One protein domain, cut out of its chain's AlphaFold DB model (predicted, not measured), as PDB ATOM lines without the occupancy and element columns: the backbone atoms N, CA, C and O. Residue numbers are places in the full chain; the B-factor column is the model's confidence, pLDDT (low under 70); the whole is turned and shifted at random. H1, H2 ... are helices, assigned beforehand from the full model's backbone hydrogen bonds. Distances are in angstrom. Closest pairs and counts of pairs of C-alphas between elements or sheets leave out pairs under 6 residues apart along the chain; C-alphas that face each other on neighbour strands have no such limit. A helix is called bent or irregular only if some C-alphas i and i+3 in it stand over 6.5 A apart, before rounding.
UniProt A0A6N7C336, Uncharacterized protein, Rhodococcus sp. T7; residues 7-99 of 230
ATOM      1  N   PRO A   7      38.353  20.835 -30.256       39.41
ATOM      2  CA  PRO A   7      38.135  19.520 -30.864       39.41
ATOM      3  C   PRO A   7      38.692  18.353 -30.039       39.41
ATOM      4  O   PRO A   7      38.194  17.234 -30.164       39.41
ATOM      5  N   HIS A   8      39.687  18.593 -29.175       43.94
ATOM      6  CA  HIS A   8      40.275  17.533 -28.356       43.94
ATOM      7  C   HIS A   8      39.261  16.991 -27.338       43.94
ATOM      8  O   HIS A   8      39.178  15.783 -27.133       43.94
ATOM      9  N   PHE A   9      38.403  17.860 -26.788       41.28
ATOM     10  CA  PHE A   9      37.423  17.511 -25.754       41.28
ATOM     11  C   PHE A   9      36.280  16.615 -26.246       41.28
ATOM     12  O   PHE A   9      35.772  15.801 -25.477       41.28
ATOM     13  N   ALA A  10      35.915  16.691 -27.529       41.31
ATOM     14  CA  ALA A  10      34.928  15.779 -28.109       41.31
ATOM     15  C   ALA A  10      35.458  14.331 -28.202       41.31
ATOM     16  O   ALA A  10      34.682  13.384 -28.091       41.31
ATOM     17  N   ARG A  11      36.784  14.149 -28.340       49.34
ATOM     18  CA  ARG A  11      37.441  12.828 -28.379       49.34
ATOM     19  C   ARG A  11      37.750  12.242 -27.000       49.34
ATOM     20  O   ARG A  11      37.847  11.023 -26.880       49.34
ATOM     21  N   ILE A  12      37.815  13.066 -25.951       51.91
ATOM     22  CA  ILE A  12      38.149  12.637 -24.576       51.91
ATOM     23  C   ILE A  12      37.187  11.565 -24.030       51.91
ATOM     24  O   ILE A  12      37.583  10.746 -23.208       51.91
ATOM     25  N   ARG A  13      35.931  11.510 -24.494       47.88
ATOM     26  CA  ARG A  13      34.968  10.475 -24.060       47.88
ATOM     27  C   ARG A  13      35.116   9.125 -24.747       47.88
ATOM     28  O   ARG A  13      34.624   8.132 -24.217       47.88
ATOM     29  N   VAL A  14      35.712   9.096 -25.932       51.72
ATOM     30  CA  VAL A  14      35.783   7.891 -26.771       51.72
ATOM     31  C   VAL A  14      37.136   7.193 -26.602       51.72
ATOM     32  O   VAL A  14      37.227   5.981 -26.790       51.72
ATOM     33  N   GLY A  15      38.151   7.934 -26.147       50.59
ATOM     34  CA  GLY A  15      39.537   7.491 -26.161       50.59
ATOM     35  C   GLY A  15      40.082   7.520 -27.583       50.59
ATOM     36  O   GLY A  15      39.367   7.295 -28.563       50.59
ATOM     37  N   THR A  16      41.362   7.819 -27.707       53.75
ATOM     38  CA  THR A  16      42.103   7.633 -28.945       53.75
ATOM     39  C   THR A  16      42.441   6.145 -29.009       53.75
ATOM     40  O   THR A  16      43.180   5.619 -28.180       53.75
ATOM     41  N   SER A  17      41.832   5.403 -29.933       51.62
ATOM     42  CA  SER A  17      42.108   3.970 -30.074       51.62
ATOM     43  C   SER A  17      43.613   3.750 -30.284       51.62
ATOM     44  O   SER A  17      44.133   4.141 -31.326       51.62
ATOM     45  N   GLY A  18      44.296   3.147 -29.305       60.62
ATOM     46  CA  GLY A  18      45.711   2.766 -29.406       60.62
ATOM     47  C   GLY A  18      46.661   3.363 -28.363       60.62
ATOM     48  O   GLY A  18      47.815   2.952 -28.346       60.62
ATOM     49  N   LEU A  19      46.220   4.275 -27.485       75.56
ATOM     50  CA  LEU A  19      47.081   4.789 -26.412       75.56
ATOM     51  C   LEU A  19      47.048   3.884 -25.170       75.56
ATOM     52  O   LEU A  19      45.982   3.492 -24.676       75.56
ATOM     53  N   SER A  20      48.235   3.570 -24.662       82.50
ATOM     54  CA  SER A  20      48.462   2.857 -23.410       82.50
ATOM     55  C   SER A  20      49.415   3.664 -22.548       82.50
ATOM     56  O   SER A  20      50.443   4.112 -23.044       82.50
ATOM     57  N   TYR A  21      49.064   3.824 -21.281       82.69
ATOM     58  CA  TYR A  21      49.836   4.570 -20.307       82.69
ATOM     59  C   TYR A  21      50.538   3.628 -19.355       82.69
ATOM     60  O   TYR A  21      49.961   2.625 -18.929       82.69
ATOM     61  N   SER A  22      51.742   3.990 -18.966       83.31
ATOM     62  CA  SER A  22      52.430   3.375 -17.847       83.31
ATOM     63  C   SER A  22      52.320   4.222 -16.574       83.31
ATOM     64  O   SER A  22      51.642   5.256 -16.505       83.31
ATOM     65  N   THR A  23      53.019   3.788 -15.527       78.50
ATOM     66  CA  THR A  23      53.234   4.597 -14.325       78.50
ATOM     67  C   THR A  23      54.059   5.857 -14.586       78.50
ATOM     68  O   THR A  23      53.865   6.841 -13.873       78.50
ATOM     69  N   SER A  24      54.964   5.841 -15.571       80.00
ATOM     70  CA  SER A  24      55.809   6.993 -15.908       80.00
ATOM     71  C   SER A  24      55.038   8.075 -16.677       80.00
ATOM     72  O   SER A  24      55.330   9.257 -16.522       80.00
ATOM     73  N   ASP A  25      53.947   7.710 -17.357       83.06
ATOM     74  CA  ASP A  25      53.060   8.632 -18.087       83.06
ATOM     75  C   ASP A  25      52.072   9.413 -17.200       83.06
ATOM     76  O   ASP A  25      51.067   9.944 -17.686       83.06
ATOM     77  N   ARG A  26      52.316   9.479 -15.886       82.56
ATOM     78  CA  ARG A  26      51.395  10.058 -14.895       82.56
ATOM     79  C   ARG A  26      50.941  11.474 -15.231       82.56
ATOM     80  O   ARG A  26      49.755  11.778 -15.118       82.56
ATOM     81  N   GLU A  27      51.860  12.304 -15.705       83.31
ATOM     82  CA  GLU A  27      51.587  13.691 -16.094       83.31
ATOM     83  C   GLU A  27      50.616  13.805 -17.283       83.31
ATOM     84  O   GLU A  27      49.979  14.841 -17.468       83.31
ATOM     85  N   THR A  28      50.453  12.732 -18.061       82.44
ATOM     86  CA  THR A  28      49.596  12.689 -19.249       82.44
ATOM     87  C   THR A  28      48.173  12.251 -18.907       82.44
ATOM     88  O   THR A  28      47.204  12.871 -19.353       82.44
ATOM     89  N   TRP A  29      48.015  11.200 -18.097       82.25
ATOM     90  CA  TRP A  29      46.690  10.649 -17.794       82.25
ATOM     91  C   TRP A  29      46.005  11.310 -16.586       82.25
ATOM     92  O   TRP A  29      44.776  11.285 -16.500       82.25
ATOM     93  N   GLU A  30      46.734  11.981 -15.684       87.38
ATOM     94  CA  GLU A  30      46.132  12.753 -14.582       87.38
ATOM     95  C   GLU A  30      45.223  13.905 -15.063       87.38
ATOM     96  O   GLU A  30      44.052  13.956 -14.653       87.38
ATOM     97  N   PRO A  31      45.681  14.815 -15.952       87.88
ATOM     98  CA  PRO A  31      44.824  15.862 -16.508       87.88
ATOM     99  C   PRO A  31      43.649  15.286 -17.298       87.88
ATOM    100  O   PRO A  31      42.558  15.858 -17.301       87.88
ATOM    101  N   GLN A  32      43.849  14.131 -17.938       85.94
ATOM    102  CA  GLN A  32      42.802  13.447 -18.681       85.94
ATOM    103  C   GLN A  32      41.680  12.956 -17.764       85.94
ATOM    104  O   GLN A  32      40.511  13.183 -18.076       85.94
ATOM    105  N   ILE A  33      42.005  12.339 -16.622       87.50
ATOM    106  CA  ILE A  33      40.998  11.944 -15.626       87.50
ATOM    107  C   ILE A  33      40.181  13.168 -15.208       87.50
ATOM    108  O   ILE A  33      38.953  13.108 -15.257       87.50
ATOM    109  N   ARG A  34      40.832  14.293 -14.871       89.25
ATOM    110  CA  ARG A  34      40.128  15.530 -14.481       89.25
ATOM    111  C   ARG A  34      39.201  16.030 -15.588       89.25
ATOM    112  O   ARG A  34      38.022  16.250 -15.337       89.25
ATOM    113  N   ALA A  35      39.693  16.118 -16.823       86.31
ATOM    114  CA  ALA A  35      38.899  16.570 -17.963       86.31
ATOM    115  C   ALA A  35      37.692  15.655 -18.247       86.31
ATOM    116  O   ALA A  35      36.593  16.144 -18.519       86.31
ATOM    117  N   VAL A  36      37.865  14.330 -18.157       87.25
ATOM    118  CA  VAL A  36      36.773  13.352 -18.309       87.25
ATOM    119  C   VAL A  36      35.744  13.511 -17.192       87.25
ATOM    120  O   VAL A  36      34.541  13.480 -17.463       87.25
ATOM    121  N   GLN A  37      36.191  13.667 -15.945       88.31
ATOM    122  CA  GLN A  37      35.312  13.827 -14.788       88.31
ATOM    123  C   GLN A  37      34.524  15.134 -14.873       88.31
ATOM    124  O   GLN A  37      33.300  15.089 -14.794       88.31
ATOM    125  N   ASP A  38      35.173  16.263 -15.161       85.50
ATOM    126  CA  ASP A  38      34.503  17.554 -15.352       85.50
ATOM    127  C   ASP A  38      33.491  17.511 -16.504       85.50
ATOM    128  O   ASP A  38      32.358  17.967 -16.351       85.50
ATOM    129  N   ALA A  39      33.835  16.884 -17.635       83.19
ATOM    130  CA  ALA A  39      32.896  16.684 -18.739       83.19
ATOM    131  C   ALA A  39      31.743  15.730 -18.376       83.19
ATOM    132  O   ALA A  39      30.652  15.814 -18.949       83.19
ATOM    133  N   THR A  40      31.966  14.787 -17.461       80.88
ATOM    134  CA  THR A  40      30.931  13.875 -16.958       80.88
ATOM    135  C   THR A  40      29.987  14.623 -16.024       80.88
ATOM    136  O   THR A  40      28.789  14.629 -16.284       80.88
ATOM    137  N   PHE A  41      30.513  15.358 -15.042       80.00
ATOM    138  CA  PHE A  41      29.728  16.200 -14.140       80.00
ATOM    139  C   PHE A  41      28.938  17.280 -14.888       80.00
ATOM    140  O   PHE A  41      27.752  17.466 -14.622       80.00
ATOM    141  N   ALA A  42      29.554  17.939 -15.875       76.50
ATOM    142  CA  ALA A  42      28.897  18.949 -16.700       76.50
ATOM    143  C   ALA A  42      27.755  18.362 -17.543       76.50
ATOM    144  O   ALA A  42      26.677  18.949 -17.613       76.50
ATOM    145  N   ALA A  43      27.951  17.187 -18.150       70.12
ATOM    146  CA  ALA A  43      26.876  16.513 -18.882       70.12
ATOM    147  C   ALA A  43      25.793  15.944 -17.965       70.12
ATOM    148  O   ALA A  43      24.638  15.820 -18.371       70.12
ATOM    149  N   ASP A  44      26.160  15.595 -16.735       65.56
ATOM    150  CA  ASP A  44      25.201  15.226 -15.710       65.56
ATOM    151  C   ASP A  44      24.467  16.455 -15.142       65.56
ATOM    152  O   ASP A  44      23.415  16.305 -14.526       65.56
ATOM    153  N   GLY A  45      24.936  17.675 -15.429       61.38
ATOM    154  CA  GLY A  45      24.275  18.924 -15.051       61.38
ATOM    155  C   GLY A  45      24.192  19.137 -13.538       61.38
ATOM    156  O   GLY A  45      23.305  19.850 -13.078       61.38
ATOM    157  N   ILE A  46      25.074  18.495 -12.764       59.28
ATOM    158  CA  ILE A  46      25.093  18.583 -11.301       59.28
ATOM    159  C   ILE A  46      26.125  19.631 -10.883       59.28
ATOM    160  O   ILE A  46      27.276  19.600 -11.323       59.28
ATOM    161  N   ALA A  47      25.725  20.535  -9.989       61.28
ATOM    162  CA  ALA A  47      26.658  21.370  -9.248       61.28
ATOM    163  C   ALA A  47      27.377  20.495  -8.209       61.28
ATOM    164  O   ALA A  47      26.930  20.374  -7.076       61.28
ATOM    165  N   VAL A  48      28.442  19.815  -8.631       66.81
ATOM    166  CA  VAL A  48      29.272  19.005  -7.729       66.81
ATOM    167  C   VAL A  48      30.217  19.932  -6.980       66.81
ATOM    168  O   VAL A  48      30.940  20.713  -7.622       66.81
ATOM    169  N   GLU A  49      30.195  19.849  -5.651       76.31
ATOM    170  CA  GLU A  49      31.078  20.612  -4.776       76.31
ATOM    171  C   GLU A  49      32.548  20.271  -5.035       76.31
ATOM    172  O   GLU A  49      32.889  19.195  -5.530       76.31
ATOM    173  N   HIS A  50      33.447  21.201  -4.715       79.50
ATOM    174  CA  HIS A  50      34.873  21.020  -4.979       79.50
ATOM    175  C   HIS A  50      35.433  19.762  -4.294       79.50
ATOM    176  O   HIS A  50      36.133  18.980  -4.934       79.50
ATOM    177  N   HIS A  51      35.030  19.519  -3.044       78.25
ATOM    178  CA  HIS A  51      35.468  18.371  -2.253       78.25
ATOM    179  C   HIS A  51      35.051  17.024  -2.877       78.25
ATOM    180  O   HIS A  51      35.831  16.072  -2.899       78.25
ATOM    181  N   ASP A  52      33.854  16.952  -3.465       77.88
ATOM    182  CA  ASP A  52      33.345  15.759  -4.144       77.88
ATOM    183  C   ASP A  52      34.087  15.482  -5.456       77.88
ATOM    184  O   ASP A  52      34.389  14.331  -5.789       77.88
ATOM    185  N   ARG A  53      34.441  16.536  -6.202       82.94
ATOM    186  CA  ARG A  53      35.270  16.395  -7.411       82.94
ATOM    187  C   ARG A  53      36.652  15.860  -7.067       82.94
ATOM    188  O   ARG A  53      37.154  14.979  -7.765       82.94
ATOM    189  N   GLU A  54      37.245  16.346  -5.983       86.94
ATOM    190  CA  GLU A  54      38.528  15.845  -5.491       86.94
ATOM    191  C   GLU A  54      38.423  14.400  -5.002       86.94
ATOM    192  O   GLU A  54      39.264  13.571  -5.355       86.94
ATOM    193  N   ALA A  55      37.359  14.045  -4.281       85.44
ATOM    194  CA  ALA A  55      37.109  12.669  -3.866       85.44
ATOM    195  C   ALA A  55      36.970  11.722  -5.073       85.44
ATOM    196  O   ALA A  55      37.571  10.640  -5.089       85.44
ATOM    197  N   ALA A  56      36.234  12.129  -6.115       86.50
ATOM    198  CA  ALA A  56      36.120  11.378  -7.367       86.50
ATOM    199  C   ALA A  56      37.485  11.189  -8.037       86.50
ATOM    200  O   ALA A  56      37.818  10.085  -8.481       86.50
ATOM    201  N   PHE A  57      38.284  12.255  -8.093       91.56
ATOM    202  CA  PHE A  57      39.620  12.244  -8.672       91.56
ATOM    203  C   PHE A  57      40.552  11.295  -7.910       91.56
ATOM    204  O   PHE A  57      41.100  10.367  -8.503       91.56
ATOM    205  N   HIS A  58      40.667  11.435  -6.587       91.38
ATOM    206  CA  HIS A  58      41.508  10.565  -5.758       91.38
ATOM    207  C   HIS A  58      41.100   9.092  -5.848       91.38
ATOM    208  O   HIS A  58      41.957   8.204  -5.877       91.38
ATOM    209  N   ARG A  59      39.798   8.812  -5.956       89.19
ATOM    210  CA  ARG A  59      39.301   7.447  -6.145       89.19
ATOM    211  C   ARG A  59      39.701   6.880  -7.506       89.19
ATOM    212  O   ARG A  59      40.141   5.734  -7.565       89.19
ATOM    213  N   ALA A  60      39.595   7.669  -8.575       90.50
ATOM    214  CA  ALA A  60      40.037   7.268  -9.911       90.50
ATOM    215  C   ALA A  60      41.546   6.992  -9.943       90.50
ATOM    216  O   ALA A  60      41.961   5.925 -10.394       90.50
ATOM    217  N   MET A  61      42.339   7.900  -9.368       92.12
ATOM    218  CA  MET A  61      43.789   7.761  -9.206       92.12
ATOM    219  C   MET A  61      44.166   6.467  -8.480       92.12
ATOM    220  O   MET A  61      45.033   5.723  -8.936       92.12
ATOM    221  N   SER A  62      43.487   6.164  -7.368       91.75
ATOM    222  CA  SER A  62      43.740   4.947  -6.592       91.75
ATOM    223  C   SER A  62      43.455   3.677  -7.397       91.75
ATOM    224  O   SER A  62      44.213   2.713  -7.304       91.75
ATOM    225  N   ILE A  63      42.386   3.659  -8.199       90.88
ATOM    226  CA  ILE A  63      42.020   2.492  -9.016       90.88
ATOM    227  C   ILE A  63      43.018   2.298 -10.161       90.88
ATOM    228  O   ILE A  63      43.505   1.184 -10.339       90.88
ATOM    229  N   VAL A  64      43.379   3.364 -10.885       88.62
ATOM    230  CA  VAL A  64      44.395   3.299 -11.952       88.62
ATOM    231  C   VAL A  64      45.738   2.824 -11.392       88.62
ATOM    232  O   VAL A  64      46.341   1.905 -11.942       88.62
ATOM    233  N   GLY A  65      46.165   3.363 -10.245       87.62
ATOM    234  CA  GLY A  65      47.391   2.931  -9.572       87.62
ATOM    235  C   GLY A  65      47.360   1.458  -9.151       87.62
ATOM    236  O   GLY A  65      48.353   0.753  -9.315       87.62
ATOM    237  N   LYS A  66      46.216   0.957  -8.663       89.19
ATOM    238  CA  LYS A  66      46.039  -0.468  -8.336       89.19
ATOM    239  C   LYS A  66      46.092  -1.363  -9.572       89.19
ATOM    240  O   LYS A  66      46.693  -2.428  -9.491       89.19
ATOM    241  N   GLU A  67      45.490  -0.957 -10.690       87.44
ATOM    242  CA  GLU A  67      45.527  -1.736 -11.937       87.44
ATOM    243  C   GLU A  67      46.942  -1.795 -12.527       87.44
ATOM    244  O   GLU A  67      47.395  -2.875 -12.903       87.44
ATOM    245  N   LEU A  68      47.683  -0.684 -12.512       86.38
ATOM    246  CA  LEU A  68      49.090  -0.655 -12.922       86.38
ATOM    247  C   LEU A  68      49.976  -1.507 -11.998       86.38
ATOM    248  O   LEU A  68      50.777  -2.313 -12.468       86.38
ATOM    249  N   ALA A  69      49.789  -1.404 -10.678       83.94
ATOM    250  CA  ALA A  69      50.523  -2.221  -9.710       83.94
ATOM    251  C   ALA A  69      50.177  -3.716  -9.803       83.94
ATOM    252  O   ALA A  69      51.028  -4.562  -9.535       83.94
ATOM    253  N   ALA A  70      48.939  -4.059 -10.173       83.50
ATOM    254  CA  ALA A  70      48.542  -5.434 -10.446       83.50
ATOM    255  C   ALA A  70      49.194  -5.943 -11.736       83.50
ATOM    256  O   ALA A  70      49.770  -7.025 -11.719       83.50
ATOM    257  N   GLY A  71      49.184  -5.150 -12.814       76.50
ATOM    258  CA  GLY A  71      49.868  -5.474 -14.069       76.50
ATOM    259  C   GLY A  71      51.351  -5.784 -13.863       76.50
ATOM    260  O   GLY A  71      51.836  -6.798 -14.355       76.50
ATOM    261  N   ALA A  72      52.032  -5.008 -13.013       71.75
ATOM    262  CA  ALA A  72      53.449  -5.201 -12.690       71.75
ATOM    263  C   ALA A  72      53.763  -6.567 -12.053       71.75
ATOM    264  O   ALA A  72      54.904  -7.013 -12.080       71.75
ATOM    265  N   ARG A  73      52.764  -7.239 -11.462       72.88
ATOM    266  CA  ARG A  73      52.933  -8.577 -10.869       72.88
ATOM    267  C   ARG A  73      52.848  -9.704 -11.895       72.88
ATOM    268  O   ARG A  73      53.294 -10.806 -11.595       72.88
ATOM    269  N   TYR A  74      52.254  -9.454 -13.062       68.50
ATOM    270  CA  TYR A  74      51.957 -10.480 -14.068       68.50
ATOM    271  C   TYR A  74      52.769 -10.332 -15.358       68.50
ATOM    272  O   TYR A  74      52.819 -11.272 -16.149       68.50
ATOM    273  N   THR A  75      53.418  -9.189 -15.578       69.88
ATOM    274  CA  THR A  75      54.255  -8.941 -16.756       69.88
ATOM    275  C   THR A  75      55.682  -8.594 -16.358       69.88
ATOM    276  O   THR A  75      55.901  -7.801 -15.449       69.88
ATOM    277  N   SER A  76      56.659  -9.144 -17.080       61.47
ATOM    278  CA  SER A  76      58.086  -8.815 -16.935       61.47
ATOM    279  C   SER A  76      58.474  -7.455 -17.541       61.47
ATOM    280  O   SER A  76      59.625  -7.044 -17.417       61.47
ATOM    281  N   GLY A  77      57.533  -6.768 -18.200       70.25
ATOM    282  CA  GLY A  77      57.688  -5.418 -18.752       70.25
ATOM    283  C   GLY A  77      56.946  -4.348 -17.947       70.25
ATOM    284  O   GLY A  77      56.265  -4.651 -16.965       70.25
ATOM    285  N   GLU A  78      57.068  -3.089 -18.381       73.31
ATOM    286  CA  GLU A  78      56.375  -1.962 -17.748       73.31
ATOM    287  C   GLU A  78      54.850  -2.183 -17.805       73.31
ATOM    288  O   GLU A  78      54.314  -2.494 -18.874       73.31
ATOM    289  N   PRO A  79      54.132  -2.084 -16.673       77.38
ATOM    290  CA  PRO A  79      52.691  -2.284 -16.652       77.38
ATOM    291  C   PRO A  79      51.992  -1.190 -17.454       77.38
ATOM    292  O   PRO A  79      52.209  -0.002 -17.216       77.38
ATOM    293  N   LEU A  80      51.111  -1.596 -18.365       83.81
ATOM    294  CA  LEU A  80      50.375  -0.686 -19.235       83.81
ATOM    295  C   LEU A  80      48.872  -0.746 -18.955       83.81
ATOM    296  O   LEU A  80      48.280  -1.822 -18.856       83.81
ATOM    297  N   ILE A  81      48.236   0.421 -18.888       83.38
ATOM    298  CA  ILE A  81      46.784   0.587 -18.837       83.38
ATOM    299  C   ILE A  81      46.308   1.310 -20.096       83.38
ATOM    300  O   ILE A  81      46.854   2.333 -20.492       83.38
ATOM    301  N   SER A  82      45.273   0.791 -20.755       85.25
ATOM    302  CA  SER A  82      44.727   1.469 -21.939       85.25
ATOM    303  C   SER A  82      44.041   2.791 -21.575       85.25
ATOM    304  O   SER A  82      43.353   2.886 -20.556       85.25
ATOM    305  N   GLU A  83      44.128   3.784 -22.460       83.00
ATOM    306  CA  GLU A  83      43.426   5.068 -22.317       83.00
ATOM    307  C   GLU A  83      41.917   4.866 -22.115       83.00
ATOM    308  O   GLU A  83      41.294   5.466 -21.239       83.00
ATOM    309  N   ARG A  84      41.324   3.927 -22.863       83.38
ATOM    310  CA  ARG A  84      39.910   3.562 -22.720       83.38
ATOM    311  C   ARG A  84      39.578   3.104 -21.300       83.38
ATOM    312  O   ARG A  84      38.495   3.413 -20.790       83.38
ATOM    313  N   ARG A  85      40.478   2.359 -20.655       86.38
ATOM    314  CA  ARG A  85      40.287   1.888 -19.282       86.38
ATOM    315  C   ARG A  85      40.376   3.043 -18.287       86.38
ATOM    316  O   ARG A  85      39.490   3.146 -17.440       86.38
ATOM    317  N   VAL A  86      41.339   3.953 -18.452       86.31
ATOM    318  CA  VAL A  86      41.455   5.181 -17.643       86.31
ATOM    319  C   VAL A  86      40.187   6.035 -17.747       86.31
ATOM    320  O   VAL A  86      39.603   6.395 -16.725       86.31
ATOM    321  N   ILE A  87      39.686   6.275 -18.965       86.75
ATOM    322  CA  ILE A  87      38.429   7.007 -19.197       86.75
ATOM    323  C   ILE A  87      37.255   6.295 -18.519       86.75
ATOM    324  O   ILE A  87      36.432   6.936 -17.866       86.75
ATOM    325  N   THR A  88      37.176   4.966 -18.628       87.44
ATOM    326  CA  THR A  88      36.100   4.183 -17.999       87.44
ATOM    327  C   THR A  88      36.114   4.335 -16.477       87.44
ATOM    328  O   THR A  88      35.061   4.557 -15.879       87.44
ATOM    329  N   ILE A  89      37.292   4.269 -15.849       89.38
ATOM    330  CA  ILE A  89      37.461   4.469 -14.402       89.38
ATOM    331  C   ILE A  89      37.072   5.900 -14.003       89.38
ATOM    332  O   ILE A  89      36.333   6.091 -13.032       89.38
ATOM    333  N   ALA A  90      37.510   6.905 -14.766       87.38
ATOM    334  CA  ALA A  90      37.195   8.310 -14.525       87.38
ATOM    335  C   ALA A  90      35.681   8.591 -14.607       87.38
ATOM    336  O   ALA A  90      35.112   9.183 -13.691       87.38
ATOM    337  N   VAL A  91      35.000   8.095 -15.647       86.00
ATOM    338  CA  VAL A  91      33.537   8.216 -15.789       86.00
ATOM    339  C   VAL A  91      32.812   7.475 -14.669       86.00
ATOM    340  O   VAL A  91      31.844   7.993 -14.110       86.00
ATOM    341  N   HIS A  92      33.251   6.259 -14.343       85.44
ATOM    342  CA  HIS A  92      32.608   5.450 -13.313       85.44
ATOM    343  C   HIS A  92      32.677   6.135 -11.945       85.44
ATOM    344  O   HIS A  92      31.654   6.302 -11.292       85.44
ATOM    345  N   THR A  93      33.858   6.597 -11.540       88.06
ATOM    346  CA  THR A  93      34.060   7.290 -10.258       88.06
ATOM    347  C   THR A  93      33.310   8.615 -10.174       88.06
ATOM    348  O   THR A  93      32.684   8.869  -9.144       88.06
ATOM    349  N   ALA A  94      33.290   9.408 -11.253       82.00
ATOM    350  CA  ALA A  94      32.467  10.615 -11.325       82.00
ATOM    351  C   ALA A  94      30.983  10.295 -11.121       82.00
ATOM    352  O   ALA A  94      30.339  10.912 -10.282       82.00
ATOM    353  N   ARG A  95      30.443   9.285 -11.813       77.06
ATOM    354  CA  ARG A  95      29.025   8.904 -11.684       77.06
ATOM    355  C   ARG A  95      28.654   8.357 -10.313       77.06
ATOM    356  O   ARG A  95      27.532   8.569  -9.857       77.06
ATOM    357  N   THR A  96      29.580   7.656  -9.662       79.62
ATOM    358  CA  THR A  96      29.386   7.155  -8.298       79.62
ATOM    359  C   THR A  96      29.264   8.307  -7.303       79.62
ATOM    360  O   THR A  96      28.405   8.253  -6.429       79.62
ATOM    361  N   ILE A  97      30.081   9.353  -7.452       74.81
ATOM    362  CA  ILE A  97      30.028  10.553  -6.602       74.81
ATOM    363  C   ILE A  97      28.818  11.423  -6.947       74.81
ATOM    364  O   ILE A  97      28.103  11.877  -6.066       74.81
ATOM    365  N   SER A  98      28.514  11.583  -8.234       67.38
ATOM    366  CA  SER A  98      27.382  12.383  -8.697       67.38
ATOM    367  C   SER A  98      26.018  11.718  -8.438       67.38
ATOM    368  O   SER A  98      24.980  12.254  -8.829       67.38
ATOM    369  N   GLY A  99      26.002  10.506  -7.872       62.53
ATOM    370  CA  GLY A  99      24.794   9.721  -7.631       62.53
ATOM    371  C   GLY A  99      23.998   9.408  -8.902       62.53
ATOM    372  O   GLY A  99      22.812   9.096  -8.815       62.53
TER     373      GLY A  99
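This is residues 7 to 99 of the 230 residues of an uncharacterized protein of Rhodococcus sp. T7 (UniProt A0A6N7C336). Three helices, H2, H3 and H4, pack on one another at steep angles, their centres making a triangle, and the longest, H3, runs along much of the length of the whole. The short helix H1 lies near H2, and a long stretch without a named element, residues 12 to 25, leads from H1 to H2; its residues 20 to 21 pair antiparallel with residues 81 to 82, just before H4. The 93 printed residues hold four named helices, in the order H1, H2, H3, H4, and no named strand: the class is all helix. The whole is compact, with a radius of gyration of the C-alphas of 13.3 A, yet elongated, spanning 44 by 28 by 19 A.

H1, residues 7 to 11, is close to but not clearly touching H2, residues 26 to 44; their closest C-alphas, of Phe 9 and Ala 35, are 8.0 A apart. With residues 30 to 37 alone, H2 touches residues 53 to 61 of H3, which spans residues 50 to 74; the closest C-alphas are those of Arg 34 and Phe 57, 6.7 A apart. H2 and H3 run opposite ways at a steep tilt of 47 degrees. H4, residues 83 to 97, touches H2, closest at the C-alphas of Ile 33 and Ala 90, 5.4 A apart, the same way at a steep tilt of 46 degrees. H3 and H4 form a helical hairpin, opposite ways at a steep tilt of 40 degrees; the C-alphas of Ala 56 and Thr 93 are closest, at 5.4 A. H1 is apart from H3 and H4. Every O i to N i+4 pair is within hydrogen-bond range in H4, against 13 of 15 in H2, 19 of 21 in H3 and 0 of 1 in H1, where 1 of 2 O i to N i+3 pairs is.

H1 begins at C-alpha 7 (38.135, 19.520, -30.864). H2 measures 26.7 A and is neither bent nor irregular, but only just: C-alphas 28 and 31 are 6.4 A apart. H3 measures 37.0 A, and H4, 21.4 A, ends at C-alpha 97 (30.028, 10.553, -6.602).

The two C-alphas farthest apart, of Ala 47 and Ser 76, are 44.2 A apart. The printed part has no cut; the link from H1 to H2 is long, H2 to H3 tight, H3 to H4 short. Mean pLDDT of the printed part is 76.9, with residues 7 to 18, 44 to 48, 74 to 76 and 98 to 99 under 70.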